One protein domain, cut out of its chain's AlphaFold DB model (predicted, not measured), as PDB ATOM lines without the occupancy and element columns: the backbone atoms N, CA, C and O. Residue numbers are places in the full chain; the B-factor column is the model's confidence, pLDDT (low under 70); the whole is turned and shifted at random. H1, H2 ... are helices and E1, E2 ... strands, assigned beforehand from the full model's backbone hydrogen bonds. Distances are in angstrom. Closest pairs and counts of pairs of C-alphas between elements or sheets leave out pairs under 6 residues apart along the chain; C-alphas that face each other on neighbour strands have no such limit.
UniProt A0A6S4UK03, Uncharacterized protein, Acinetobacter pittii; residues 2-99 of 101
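This is residues 2 to 99 of the 101 residues of an uncharacterized protein of Acinetobacter pittii (UniProt A0A6S4UK03). Three helices pack at steep angles, H1 on both H2 and H3; a tiny sheet, E1 and E2, sits by the last residues of H2 and H3, with short H4 beyond. Residues 54 to 61 stick out. The printed part has 98 residues, mostly helix in class, ordered H1, H2, E1, H3, E2, H4; the sheet is antiparallel. It is compact, radius of gyration of the C-alphas 13.4 A, spanning 39 by 34 by 21 A.

H1, residues 2 to 15, begins at C-alpha (64.057, -0.121, -39.080) and is 20.3 A long. H2 is 23 to 38, 22.5 A; E1, 43 to 45; H3, 78 to 92, 20.8 A; E2, 93 to 95; H4, 96 to 99, ending at C-alpha (59.501, -4.187, -20.912).

H1 touches H2, closest C-alphas Ile 11 and Glu 33, 6.0 A, and H3, Tyr 4 and Ala 86, 4.9 A. Between E1 and E2, N 44 and O 94 are 3.0 A apart, within hydrogen-bond range. In H1, H2 and H3 every O i to N i+4 pair is within range; H4 is too short for one.

The printed part has no cut. E1 to H3 is a long link, 32 residues. pLDDT is under 70 at 18, 47 to 76 and 98 to 99.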
ATOM      1  N   PRO A   2      63.488   0.820 -38.094       78.62
ATOM      2  CA  PRO A   2      64.057  -0.121 -39.080       78.62
ATOM      3  C   PRO A   2      63.486  -1.548 -39.011       78.62
ATOM      4  O   PRO A   2      63.186  -2.153 -40.036       78.62
ATOM      5  N   LYS A   3      63.249  -2.061 -37.793       83.31
ATOM      6  CA  LYS A   3      62.685  -3.404 -37.575       83.31
ATOM      7  C   LYS A   3      61.282  -3.600 -38.173       83.31
ATOM      8  O   LYS A   3      60.989  -4.672 -38.688       83.31
ATOM      9  N   TYR A   4      60.429  -2.574 -38.130       89.19
ATOM     10  CA  TYR A   4      59.057  -2.659 -38.641       89.19
ATOM     11  C   TYR A   4      59.002  -2.497 -40.156       89.19
ATOM     12  O   TYR A   4      58.149  -3.105 -40.791       89.19
ATOM     13  N   LEU A   5      59.945  -1.747 -40.733       91.38
ATOM     14  CA  LEU A   5      60.071  -1.608 -42.181       91.38
ATOM     15  C   LEU A   5      60.422  -2.953 -42.837       91.38
ATOM     16  O   LEU A   5      59.733  -3.389 -43.751       91.38
ATOM     17  N   LEU A   6      61.408  -3.672 -42.287       90.88
ATOM     18  CA  LEU A   6      61.782  -5.010 -42.768       90.88
ATOM     19  C   LEU A   6      60.631  -6.025 -42.642       90.88
ATOM     20  O   LEU A   6      60.424  -6.857 -43.527       90.88
ATOM     21  N   LEU A   7      59.861  -5.956 -41.550       91.31
ATOM     22  CA  LEU A   7      58.655  -6.772 -41.375       91.31
ATOM     23  C   LEU A   7      57.587  -6.426 -42.418       91.31
ATOM     24  O   LEU A   7      57.034  -7.334 -43.042       91.31
ATOM     25  N   ALA A   8      57.326  -5.137 -42.636       92.06
ATOM     26  CA  ALA A   8      56.351  -4.657 -43.606       92.06
ATOM     27  C   ALA A   8      56.702  -5.089 -45.037       92.06
ATOM     28  O   ALA A   8      55.833  -5.591 -45.746       92.06
ATOM     29  N   GLU A   9      57.968  -4.996 -45.443       91.75
ATOM     30  CA  GLU A   9      58.433  -5.485 -46.748       91.75
ATOM     31  C   GLU A   9      58.190  -6.990 -46.923       91.75
ATOM     32  O   GLU A   9      57.703  -7.432 -47.970       91.75
ATOM     33  N   LYS A  10      58.502  -7.792 -45.896       91.31
ATOM     34  CA  LYS A  10      58.288  -9.247 -45.911       91.31
ATOM     35  C   LYS A  10      56.803  -9.594 -46.030       91.31
ATOM     36  O   LYS A  10      56.435 -10.436 -46.845       91.31
ATOM     37  N   ILE A  11      55.954  -8.933 -45.247       90.75
ATOM     38  CA  ILE A  11      54.502  -9.149 -45.261       90.75
ATOM     39  C   ILE A  11      53.901  -8.695 -46.593       90.75
ATOM     40  O   ILE A  11      53.117  -9.436 -47.185       90.75
ATOM     41  N   ASN A  12      54.303  -7.528 -47.108       89.00
ATOM     42  CA  ASN A  12      53.840  -7.002 -48.391       89.00
ATOM     43  C   ASN A  12      54.117  -7.995 -49.534       89.00
ATOM     44  O   ASN A  12      53.213  -8.296 -50.314       89.00
ATOM     45  N   LYS A  13      55.317  -8.593 -49.580       88.38
ATOM     46  CA  LYS A  13      55.660  -9.639 -50.564       88.38
ATOM     47  C   LYS A  13      54.709 -10.842 -50.509       88.38
ATOM     48  O   LYS A  13      54.341 -11.356 -51.564       88.38
ATOM     49  N   ASN A  14      54.272 -11.254 -49.318       86.00
ATOM     50  CA  ASN A  14      53.380 -12.404 -49.137       86.00
ATOM     51  C   ASN A  14      51.919 -12.108 -49.512       86.00
ATOM     52  O   ASN A  14      51.226 -12.979 -50.039       86.00
ATOM     53  N   ILE A  15      51.430 -10.891 -49.253       83.56
ATOM     54  CA  ILE A  15      50.019 -10.535 -49.491       83.56
ATOM     55  C   ILE A  15      49.750  -9.987 -50.896       83.56
ATOM     56  O   ILE A  15      48.596  -9.995 -51.326       83.56
ATOM     57  N   LYS A  16      50.784  -9.541 -51.629       78.38
ATOM     58  CA  LYS A  16      50.664  -8.912 -52.960       78.38
ATOM     59  C   LYS A  16      49.910  -9.783 -53.969       78.38
ATOM     60  O   LYS A  16      49.142  -9.264 -54.771       78.38
ATOM     61  N   SER A  17      50.072 -11.106 -53.901       71.25
ATOM     62  CA  SER A  17      49.361 -12.070 -54.760       71.25
ATOM     63  C   SER A  17      47.952 -12.430 -54.268       71.25
ATOM     64  O   SER A  17      47.163 -12.990 -55.025       71.25
ATOM     65  N   SER A  18      47.622 -12.112 -53.013       69.06
ATOM     66  CA  SER A  18      46.391 -12.535 -52.327       69.06
ATOM     67  C   SER A  18      45.353 -11.413 -52.204       69.06
ATOM     68  O   SER A  18      44.350 -11.567 -51.499       69.06
ATOM     69  N   TYR A  19      45.588 -10.276 -52.866       72.06
ATOM     70  CA  TYR A  19      44.711  -9.115 -52.792       72.06
ATOM     71  C   TYR A  19      43.419  -9.355 -53.577       72.06
ATOM     72  O   TYR A  19      43.424  -9.652 -54.771       72.06
ATOM     73  N   SER A  20      42.286  -9.217 -52.898       70.88
ATOM     74  CA  SER A  20      40.953  -9.434 -53.457       70.88
ATOM     75  C   SER A  20      40.134  -8.141 -53.464       70.88
ATOM     76  O   SER A  20      40.512  -7.143 -52.856       70.88
ATOM     77  N   LYS A  21      38.963  -8.144 -54.116       73.56
ATOM     78  CA  LYS A  21      38.009  -7.019 -54.024       73.56
ATOM     79  C   LYS A  21      37.344  -6.909 -52.642       73.56
ATOM     80  O   LYS A  21      36.673  -5.921 -52.370       73.56
ATOM     81  N   ASN A  22      37.497  -7.917 -51.780       74.50
ATOM     82  CA  ASN A  22      36.896  -7.942 -50.454       74.50
ATOM     83  C   ASN A  22      37.886  -7.390 -49.415       74.50
ATOM     84  O   ASN A  22      38.837  -8.065 -49.021       74.50
ATOM     85  N   HIS A  23      37.622  -6.171 -48.943       70.88
ATOM     86  CA  HIS A  23      38.453  -5.485 -47.953       70.88
ATOM     87  C   HIS A  23      38.579  -6.245 -46.625       70.88
ATOM     88  O   HIS A  23      39.662  -6.260 -46.044       70.88
ATOM     89  N   PHE A  24      37.527  -6.938 -46.173       71.50
ATOM     90  CA  PHE A  24      37.588  -7.762 -44.960       71.50
ATOM     91  C   PHE A  24      38.510  -8.965 -45.140       71.50
ATOM     92  O   PHE A  24      39.301  -9.279 -44.253       71.50
ATOM     93  N   ARG A  25      38.458  -9.613 -46.309       74.81
ATOM     94  CA  ARG A  25      39.356 -10.730 -46.631       74.81
ATOM     95  C   ARG A  25      40.811 -10.270 -46.687       74.81
ATOM     96  O   ARG A  25      41.681 -10.950 -46.157       74.81
ATOM     97  N   ASN A  26      41.064  -9.107 -47.285       77.75
ATOM     98  CA  ASN A  26      42.409  -8.541 -47.358       77.75
ATOM     99  C   ASN A  26      42.947  -8.194 -45.964       77.75
ATOM    100  O   ASN A  26      44.101  -8.496 -45.676       77.75
ATOM    101  N   LEU A  27      42.110  -7.626 -45.086       77.62
ATOM    102  CA  LEU A  27      42.486  -7.356 -43.699       77.62
ATOM    103  C   LEU A  27      42.785  -8.643 -42.930       77.62
ATOM    104  O   LEU A  27      43.808  -8.725 -42.263       77.62
ATOM    105  N   ASN A  28      41.929  -9.661 -43.040       77.19
ATOM    106  CA  ASN A  28      42.172 -10.942 -42.383       77.19
ATOM    107  C   ASN A  28      43.502 -11.558 -42.838       77.19
ATOM    108  O   ASN A  28      44.319 -11.943 -42.006       77.19
ATOM    109  N   ASN A  29      43.754 -11.576 -44.151       81.00
ATOM    110  CA  ASN A  29      45.019 -12.053 -44.708       81.00
ATOM    111  C   ASN A  29      46.208 -11.251 -44.161       81.00
ATOM    112  O   ASN A  29      47.218 -11.841 -43.787       81.00
ATOM    113  N   LEU A  30      46.075  -9.926 -44.058       85.31
ATOM    114  CA  LEU A  30      47.104  -9.055 -43.496       85.31
ATOM    115  C   LEU A  30      47.404  -9.402 -42.030       85.31
ATOM    116  O   LEU A  30      48.564  -9.588 -41.674       85.31
ATOM    117  N   ILE A  31      46.375  -9.536 -41.189       84.12
ATOM    118  CA  ILE A  31      46.532  -9.881 -39.768       84.12
ATOM    119  C   ILE A  31      47.158 -11.272 -39.600       84.12
ATOM    120  O   ILE A  31      48.038 -11.449 -38.756       84.12
ATOM    121  N   ILE A  32      46.760 -12.246 -40.423       84.38
ATOM    122  CA  ILE A  32      47.351 -13.591 -40.437       84.38
ATOM    123  C   ILE A  32      48.838 -13.529 -40.797       84.38
ATOM    124  O   ILE A  32      49.658 -14.145 -40.114       84.38
ATOM    125  N   GLU A  33      49.207 -12.785 -41.840       89.00
ATOM    126  CA  GLU A  33      50.609 -12.656 -42.244       89.00
ATOM    127  C   GLU A  33      51.443 -11.896 -41.208       89.00
ATOM    128  O   GLU A  33      52.561 -12.319 -40.922       89.00
ATOM    129  N   ILE A  34      50.897 -10.859 -40.561       88.88
ATOM    130  CA  ILE A  34      51.566 -10.196 -39.429       88.88
ATOM    131  C   ILE A  34      51.795 -11.202 -38.298       88.88
ATOM    132  O   ILE A  34      52.917 -11.323 -37.812       88.88
ATOM    133  N   LYS A  35      50.771 -11.979 -37.920       87.06
ATOM    134  CA  LYS A  35      50.869 -13.002 -36.866       87.06
ATOM    135  C   LYS A  35      51.963 -14.024 -37.164       87.06
ATOM    136  O   LYS A  35      52.725 -14.374 -36.268       87.06
ATOM    137  N   LYS A  36      52.061 -14.486 -38.414       89.75
ATOM    138  CA  LYS A  36      53.137 -15.383 -38.864       89.75
ATOM    139  C   LYS A  36      54.504 -14.702 -38.829       89.75
ATOM    140  O   LYS A  36      55.476 -15.330 -38.433       89.75
ATOM    141  N   ALA A  37      54.589 -13.441 -39.249       90.56
ATOM    142  CA  ALA A  37      55.847 -12.707 -39.335       90.56
ATOM    143  C   ALA A  37      56.453 -12.393 -37.959       90.56
ATOM    144  O   ALA A  37      57.676 -12.394 -37.835       90.56
ATOM    145  N   ILE A  38      55.616 -12.157 -36.945       88.69
ATOM    146  CA  ILE A  38      56.060 -11.906 -35.567       88.69
ATOM    147  C   ILE A  38      56.184 -13.186 -34.727       88.69
ATOM    148  O   ILE A  38      56.729 -13.139 -33.625       88.69
ATOM    149  N   ALA A  39      55.700 -14.331 -35.220       88.25
ATOM    150  CA  ALA A  39      55.840 -15.607 -34.526       88.25
ATOM    151  C   ALA A  39      57.327 -15.957 -34.344       88.25
ATOM    152  O   ALA A  39      58.095 -15.970 -35.303       88.25
ATOM    153  N   GLY A  40      57.732 -16.232 -33.102       84.00
ATOM    154  CA  GLY A  40      59.138 -16.477 -32.757       84.00
ATOM    155  C   GLY A  40      59.978 -15.210 -32.560       84.00
ATOM    156  O   GLY A  40      61.184 -15.318 -32.365       84.00
ATOM    157  N   THR A  41      59.362 -14.026 -32.588       88.75
ATOM    158  CA  THR A  41      59.995 -12.757 -32.198       88.75
ATOM    159  C   THR A  41      59.492 -12.294 -30.828       88.75
ATOM    160  O   THR A  41      58.537 -12.843 -30.278       88.75
ATOM    161  N   GLU A  42      60.111 -11.250 -30.283       88.56
ATOM    162  CA  GLU A  42      59.693 -10.607 -29.027       88.56
ATOM    163  C   GLU A  42      58.491  -9.664 -29.208       88.56
ATOM    164  O   GLU A  42      57.953  -9.137 -28.227       88.56
ATOM    165  N   LEU A  43      58.044  -9.469 -30.455       87.62
ATOM    166  CA  LEU A  43      56.851  -8.703 -30.773       87.62
ATOM    167  C   LEU A  43      55.600  -9.528 -30.473       87.62
ATOM    168  O   LEU A  43      55.434 -10.652 -30.948       87.62
ATOM    169  N   LYS A  44      54.675  -8.927 -29.730       84.88
ATOM    170  CA  LYS A  44      53.336  -9.473 -29.488       84.88
ATOM    171  C   LYS A  44      52.291  -8.450 -29.883       84.88
ATOM    172  O   LYS A  44      52.544  -7.254 -29.824       84.88
ATOM    173  N   PHE A  45      51.106  -8.903 -30.273       81.56
ATOM    174  CA  PHE A  45      49.997  -7.980 -30.475       81.56
ATOM    175  C   PHE A  45      49.583  -7.323 -29.152       81.56
ATOM    176  O   PHE A  45      49.523  -7.992 -28.122       81.56
ATOM    177  N   LEU A  46      49.259  -6.030 -29.204       73.31
ATOM    178  CA  LEU A  46      48.676  -5.279 -28.085       73.31
ATOM    179  C   LEU A  46      47.276  -5.787 -27.717       73.31
ATOM    180  O   LEU A  46      46.854  -5.672 -26.572       73.31
ATOM    181  N   TYR A  47      46.569  -6.360 -28.693       69.81
ATOM    182  CA  TYR A  47      45.200  -6.846 -28.559       69.81
ATOM    183  C   TYR A  47      45.090  -8.280 -29.065       69.81
ATOM    184  O   TYR A  47      45.833  -8.708 -29.949       69.81
ATOM    185  N   ASN A  48      44.130  -9.031 -28.531       63.16
ATOM    186  CA  ASN A  48      43.873 -10.376 -29.021       63.16
ATOM    187  C   ASN A  48      43.133 -10.310 -30.367       63.16
ATOM    188  O   ASN A  48      41.938 -10.024 -30.420       63.16
ATOM    189  N   PHE A  49      43.844 -10.581 -31.462       61.91
ATOM    190  CA  PHE A  49      43.242 -10.714 -32.786       61.91
ATOM    191  C   PHE A  49      42.745 -12.156 -32.976       61.91
ATOM    192  O   PHE A  49      43.545 -13.088 -33.093       61.91
ATOM    193  N   MET A  50      41.423 -12.355 -32.999       53.38
ATOM    194  CA  MET A  50      40.820 -13.643 -33.367       53.38
ATOM    195  C   MET A  50      40.797 -13.804 -34.895       53.38
ATOM    196  O   MET A  50      40.530 -12.842 -35.612       53.38
ATOM    197  N   ASN A  51      41.087 -15.013 -35.394       50.84
ATOM    198  CA  ASN A  51      41.032 -15.328 -36.826       50.84
ATOM    199  C   ASN A  51      39.630 -15.025 -37.383       50.84
ATOM    200  O   ASN A  51      38.635 -15.502 -36.838       50.84
ATOM    201  N   PHE A  52      39.544 -14.296 -38.501       52.62
ATOM    202  CA  PHE A  52      38.270 -13.942 -39.139       52.62
ATOM    203  C   PHE A  52      37.735 -15.076 -40.040       52.62
ATOM    204  O   PHE A  52      37.147 -14.819 -41.090       52.62
ATOM    205  N   GLU A  53      37.929 -16.345 -39.671       42.44
ATOM    206  CA  GLU A  53      37.451 -17.502 -40.452       42.44
ATOM    207  C   GLU A  53      35.950 -17.790 -40.241       42.44
ATOM    208  O   GLU A  53      35.532 -18.934 -40.108       42.44
ATOM    209  N   GLY A  54      35.115 -16.742 -40.232       38.16
ATOM    210  CA  GLY A  54      33.650 -16.881 -40.235       38.16
ATOM    211  C   GLY A  54      32.910 -16.358 -39.003       38.16
ATOM    212  O   GLY A  54      31.716 -16.611 -38.871       38.16
ATOM    213  N   VAL A  55      33.561 -15.599 -38.118       33.34
ATOM    214  CA  VAL A  55      32.898 -14.971 -36.966       33.34
ATOM    215  C   VAL A  55      32.803 -13.466 -37.185       33.34
ATOM    216  O   VAL A  55      33.810 -12.773 -37.325       33.34
ATOM    217  N   VAL A  56      31.564 -12.969 -37.219       36.59
ATOM    218  CA  VAL A  56      31.234 -11.548 -37.080       36.59
ATOM    219  C   VAL A  56      31.942 -11.038 -35.834       36.59
ATOM    220  O   VAL A  56      31.582 -11.408 -34.716       36.59
ATOM    221  N   ILE A  57      32.953 -10.188 -36.011       43.09
ATOM    222  CA  ILE A  57      33.525  -9.475 -34.878       43.09
ATOM    223  C   ILE A  57      32.455  -8.491 -34.433       43.09
ATOM    224  O   ILE A  57      32.284  -7.417 -35.011       43.09
ATOM    225  N   SER A  58      31.735  -8.837 -33.369       37.97
ATOM    226  CA  SER A  58      31.288  -7.785 -32.483       37.97
ATOM    227  C   SER A  58      32.576  -7.188 -31.929       37.97
ATOM    228  O   SER A  58      33.165  -7.732 -30.994       37.97
ATOM    229  N   VAL A  59      33.046  -6.095 -32.539       43.88
ATOM    230  CA  VAL A  59      34.032  -5.188 -31.942       43.88
ATOM    231  C   VAL A  59      33.282  -4.502 -30.801       43.88
ATOM    232  O   VAL A  59      33.006  -3.309 -30.835       43.88
ATOM    233  N   LYS A  60      32.777  -5.290 -29.847       37.41
ATOM    234  CA  LYS A  60      32.032  -4.802 -28.703       37.41
ATOM    235  C   LYS A  60      33.088  -4.271 -27.747       37.41
ATOM    236  O   LYS A  60      33.579  -4.965 -26.871       37.41
ATOM    237  N   ASN A  61      33.411  -3.014 -28.022       39.50
ATOM    238  CA  ASN A  61      33.697  -1.957 -27.067       39.50
ATOM    239  C   ASN A  61      35.127  -1.696 -26.589       39.50
ATOM    240  O   ASN A  61      35.267  -0.710 -25.880       39.50
ATOM    241  N   GLU A  62      36.185  -2.418 -26.981       41.31
ATOM    242  CA  GLU A  62      37.509  -2.143 -26.363       41.31
ATOM    243  C   GLU A  62      38.743  -2.246 -27.280       41.31
ATOM    244  O   GLU A  62      39.861  -2.438 -26.811       41.31
ATOM    245  N   LEU A  63      38.597  -2.051 -28.596       46.00
ATOM    246  CA  LEU A  63      39.742  -1.611 -29.407       46.00
ATOM    247  C   LEU A  63      39.764  -0.073 -29.376       46.00
ATOM    248  O   LEU A  63      38.918   0.539 -30.029       46.00
ATOM    249  N   PRO A  64      40.702   0.590 -28.669       44.06
ATOM    250  CA  PRO A  64      40.863   2.043 -28.788       44.06
ATOM    251  C   PRO A  64      41.317   2.445 -30.202       44.06
ATOM    252  O   PRO A  64      41.216   3.606 -30.592       44.06
ATOM    253  N   ILE A  65      41.772   1.476 -31.003       50.25
ATOM    254  CA  ILE A  65      42.088   1.650 -32.415       50.25
ATOM    255  C   ILE A  65      40.788   1.531 -33.218       50.25
ATOM    256  O   ILE A  65      40.372   0.443 -33.620       50.25
ATOM    257  N   ARG A  66      40.150   2.674 -33.487       52.53
ATOM    258  CA  ARG A  66      39.210   2.795 -34.608       52.53
ATOM    259  C   ARG A  66      40.013   2.613 -35.894       52.53
ATOM    260  O   ARG A  66      40.644   3.553 -36.368       52.53
ATOM    261  N   LEU A  67      40.041   1.391 -36.418       55.97
ATOM    262  CA  LEU A  67      40.700   1.113 -37.685       55.97
ATOM    263  C   LEU A  67      39.850   1.691 -38.817       55.97
ATOM    264  O   LEU A  67      38.867   1.083 -39.243       55.97
ATOM    265  N   ASP A  68      40.208   2.883 -39.280       55.16
ATOM    266  CA  ASP A  68      39.583   3.460 -40.459       55.16
ATOM    267  C   ASP A  68      40.123   2.756 -41.710       55.16
ATOM    268  O   ASP A  68      41.221   3.021 -42.199       55.16
ATOM    269  N   MET A  69      39.326   1.818 -42.217       55.25
ATOM    270  CA  MET A  69      39.643   1.011 -43.394       55.25
ATOM    271  C   MET A  69      39.804   1.847 -44.672       55.25
ATOM    272  O   MET A  69      40.380   1.353 -45.642       55.25
ATOM    273  N   SER A  70      39.320   3.096 -44.692       60.09
ATOM    274  CA  SER A  70      39.529   4.017 -45.814       60.09
ATOM    275  C   SER A  70      40.971   4.530 -45.902       60.09
ATOM    276  O   SER A  70      41.406   4.930 -46.982       60.09
ATOM    277  N   LEU A  71      41.726   4.455 -44.800       61.94
ATOM    278  CA  LEU A  71      43.119   4.895 -44.716       61.94
ATOM    279  C   LEU A  71      44.121   3.840 -45.196       61.94
ATOM    280  O   LEU A  71      45.310   4.138 -45.252       61.94
ATOM    281  N   ILE A  72      43.671   2.627 -45.544       68.44
ATOM    282  CA  ILE A  72      44.540   1.602 -46.131       68.44
ATOM    283  C   ILE A  72      44.944   2.074 -47.535       68.44
ATOM    284  O   ILE A  72      44.076   2.161 -48.415       68.44
ATOM    285  N   PRO A  73      46.238   2.354 -47.791       65.38
ATOM    286  CA  PRO A  73      46.677   2.789 -49.102       65.38
ATOM    287  C   PRO A  73      46.352   1.717 -50.133       65.38
ATOM    288  O   PRO A  73      46.544   0.517 -49.917       65.38
ATOM    289  N   LYS A  74      45.880   2.144 -51.303       65.75
ATOM    290  CA  LYS A  74      45.842   1.242 -52.454       65.75
ATOM    291  C   LYS A  74      47.289   0.880 -52.789       65.75
ATOM    292  O   LYS A  74      48.125   1.774 -52.858       65.75
ATOM    293  N   HIS A  75      47.554  -0.379 -53.131       61.84
ATOM    294  CA  HIS A  75      48.864  -0.863 -53.607       61.84
ATOM    295  C   HIS A  75      49.388  -0.186 -54.902       61.84
ATOM    296  O   HIS A  75      50.309  -0.694 -55.529       61.84
ATOM    297  N   LYS A  76      48.808   0.941 -55.346       63.19
ATOM    298  CA  LYS A  76      49.317   1.738 -56.474       63.19
ATOM    299  C   LYS A  76      50.704   2.327 -56.194       63.19
ATOM    300  O   LYS A  76      51.431   2.565 -57.149       63.19
ATOM    301  N   SER A  77      51.047   2.539 -54.924       75.88
ATOM    302  CA  SER A  77      52.388   2.905 -54.471       75.88
ATOM    303  C   SER A  77      52.830   1.874 -53.437       75.88
ATOM    304  O   SER A  77      52.242   1.766 -52.361       75.88
ATOM    305  N   GLU A  78      53.792   1.035 -53.820       83.56
ATOM    306  CA  GLU A  78      54.309  -0.042 -52.972       83.56
ATOM    307  C   GLU A  78      55.028   0.522 -51.743       83.56
ATOM    308  O   GLU A  78      54.805   0.036 -50.637       83.56
ATOM    309  N   ASP A  79      55.783   1.602 -51.926       85.75
ATOM    310  CA  ASP A  79      56.528   2.269 -50.859       85.75
ATOM    311  C   ASP A  79      55.588   2.914 -49.831       85.75
ATOM    312  O   ASP A  79      55.755   2.704 -48.629       85.75
ATOM    313  N   ASP A  80      54.532   3.609 -50.277       85.19
ATOM    314  CA  ASP A  80      53.538   4.201 -49.366       85.19
ATOM    315  C   ASP A  80      52.800   3.124 -48.566       85.19
ATOM    316  O   ASP A  80      52.520   3.293 -47.377       85.19
ATOM    317  N   PHE A  81      52.499   1.993 -49.208       86.19
ATOM    318  CA  PHE A  81      51.875   0.864 -48.532       86.19
ATOM    319  C   PHE A  81      52.813   0.238 -47.494       86.19
ATOM    320  O   PHE A  81      52.371  -0.072 -46.389       86.19
ATOM    321  N   ILE A  82      54.098   0.071 -47.816       90.00
ATOM    322  CA  ILE A  82      55.104  -0.470 -46.891       90.00
ATOM    323  C   ILE A  82      55.286   0.460 -45.687       90.00
ATOM    324  O   ILE A  82      55.313  -0.022 -44.554       90.00
ATOM    325  N   LEU A  83      55.359   1.776 -45.903       90.00
ATOM    326  CA  LEU A  83      55.468   2.758 -44.821       90.00
ATOM    327  C   LEU A  83      54.234   2.744 -43.918       90.00
ATOM    328  O   LEU A  83      54.366   2.679 -42.695       90.00
ATOM    329  N   TRP A  84      53.040   2.739 -44.514       88.75
ATOM    330  CA  TRP A  84      51.791   2.612 -43.768       88.75
ATOM    331  C   TRP A  84      51.733   1.305 -42.975       88.75
ATOM    332  O   TRP A  84      51.348   1.305 -41.809       88.75
ATOM    333  N   LEU A  85      52.155   0.190 -43.573       89.56
ATOM    334  CA  LEU A  85      52.163  -1.113 -42.917       89.56
ATOM    335  C   LEU A  85      53.167  -1.158 -41.758       89.56
ATOM    336  O   LEU A  85      52.867  -1.737 -40.717       89.56
ATOM    337  N   ALA A  86      54.332  -0.531 -41.906       91.56
ATOM    338  CA  ALA A  86      55.311  -0.428 -40.832       91.56
ATOM    339  C   ALA A  86      54.751   0.360 -39.636       91.56
ATOM    340  O   ALA A  86      54.875  -0.103 -38.501       91.56
ATOM    341  N   ASP A  87      54.094   1.498 -39.887       87.06
ATOM    342  CA  ASP A  87      53.413   2.289 -38.849       87.06
ATOM    343  C   ASP A  87      52.248   1.507 -38.223       87.06
ATOM    344  O   ASP A  87      52.082   1.480 -37.005       87.06
ATOM    345  N   PHE A  88      51.476   0.788 -39.039       86.12
ATOM    346  CA  PHE A  88      50.375  -0.043 -38.566       86.12
ATOM    347  C   PHE A  88      50.854  -1.160 -37.631       86.12
ATOM    348  O   PHE A  88      50.286  -1.335 -36.555       86.12
ATOM    349  N   ILE A  89      51.917  -1.885 -38.000       87.88
ATOM    350  CA  ILE A  89      52.503  -2.943 -37.166       87.88
ATOM    351  C   ILE A  89      53.011  -2.365 -35.841       87.88
ATOM    352  O   ILE A  89      52.735  -2.950 -34.796       87.88
ATOM    353  N   ASP A  90      53.703  -1.222 -35.859       87.38
ATOM    354  CA  ASP A  90      54.188  -0.565 -34.635       87.38
ATOM    355  C   ASP A  90      53.029  -0.186 -33.698       87.38
ATOM    356  O   ASP A  90      53.091  -0.418 -32.496       87.38
ATOM    357  N   ARG A  91      51.909   0.299 -34.248       83.31
ATOM    358  CA  ARG A  91      50.723   0.686 -33.463       83.31
ATOM    359  C   ARG A  91      49.941  -0.475 -32.866       83.31
ATOM    360  O   ARG A  91      49.213  -0.253 -31.901       83.31
ATOM    361  N   ILE A  92      50.001  -1.668 -33.459       79.75
ATOM    362  CA  ILE A  92      49.225  -2.835 -33.001       79.75
ATOM    363  C   ILE A  92      50.076  -3.874 -32.270       79.75
ATOM    364  O   ILE A  92      49.527  -4.874 -31.797       79.75
ATOM    365  N   THR A  93      51.392  -3.675 -32.186       85.06
ATOM    366  CA  THR A  93      52.317  -4.590 -31.509       85.06
ATOM    367  C   THR A  93      53.081  -3.902 -30.387       85.06
ATOM    368  O   THR A  93      53.215  -2.685 -30.342       85.06
ATOM    369  N   ILE A  94      53.569  -4.702 -29.448       87.00
ATOM    370  CA  ILE A  94      54.454  -4.282 -28.373       87.00
ATOM    371  C   ILE A  94      55.700  -5.152 -28.378       87.00
ATOM    372  O   ILE A  94      55.642  -6.355 -28.637       87.00
ATOM    373  N   ASP A  95      56.829  -4.520 -28.085       85.62
ATOM    374  CA  ASP A  95      58.121  -5.175 -27.970       85.62
ATOM    375  C   ASP A  95      58.348  -5.617 -26.525       85.62
ATOM    376  O   ASP A  95      58.573  -4.785 -25.644       85.62
ATOM    377  N   THR A  96      58.232  -6.917 -26.263       80.12
ATOM    378  CA  THR A  96      58.277  -7.434 -24.887       80.12
ATOM    379  C   THR A  96      59.672  -7.449 -24.268       80.12
ATOM    380  O   THR A  96      59.758  -7.470 -23.043       80.12
ATOM    381  N   SER A  97      60.753  -7.338 -25.049       74.94
ATOM    382  CA  SER A  97      62.109  -7.192 -24.492       74.94
ATOM    383  C   SER A  97      62.407  -5.816 -23.931       74.94
ATOM    384  O   SER A  97      63.237  -5.682 -23.038       74.94
ATOM    385  N   LYS A  98      61.706  -4.783 -24.406       65.94
ATOM    386  CA  LYS A  98      61.830  -3.419 -23.872       65.94
ATOM    387  C   LYS A  98      61.081  -3.212 -22.556       65.94
ATOM    388  O   LYS A  98      61.253  -2.174 -21.932       65.94
ATOM    389  N   ASN A  99      60.263  -4.188 -22.159       54.06
ATOM    390  CA  ASN A  99      59.501  -4.187 -20.912       54.06
ATOM    391  C   ASN A  99      60.159  -5.040 -19.814       54.06
ATOM    392  O   ASN A  99      59.497  -5.345 -18.821       54.06
TER     393      ASN A  99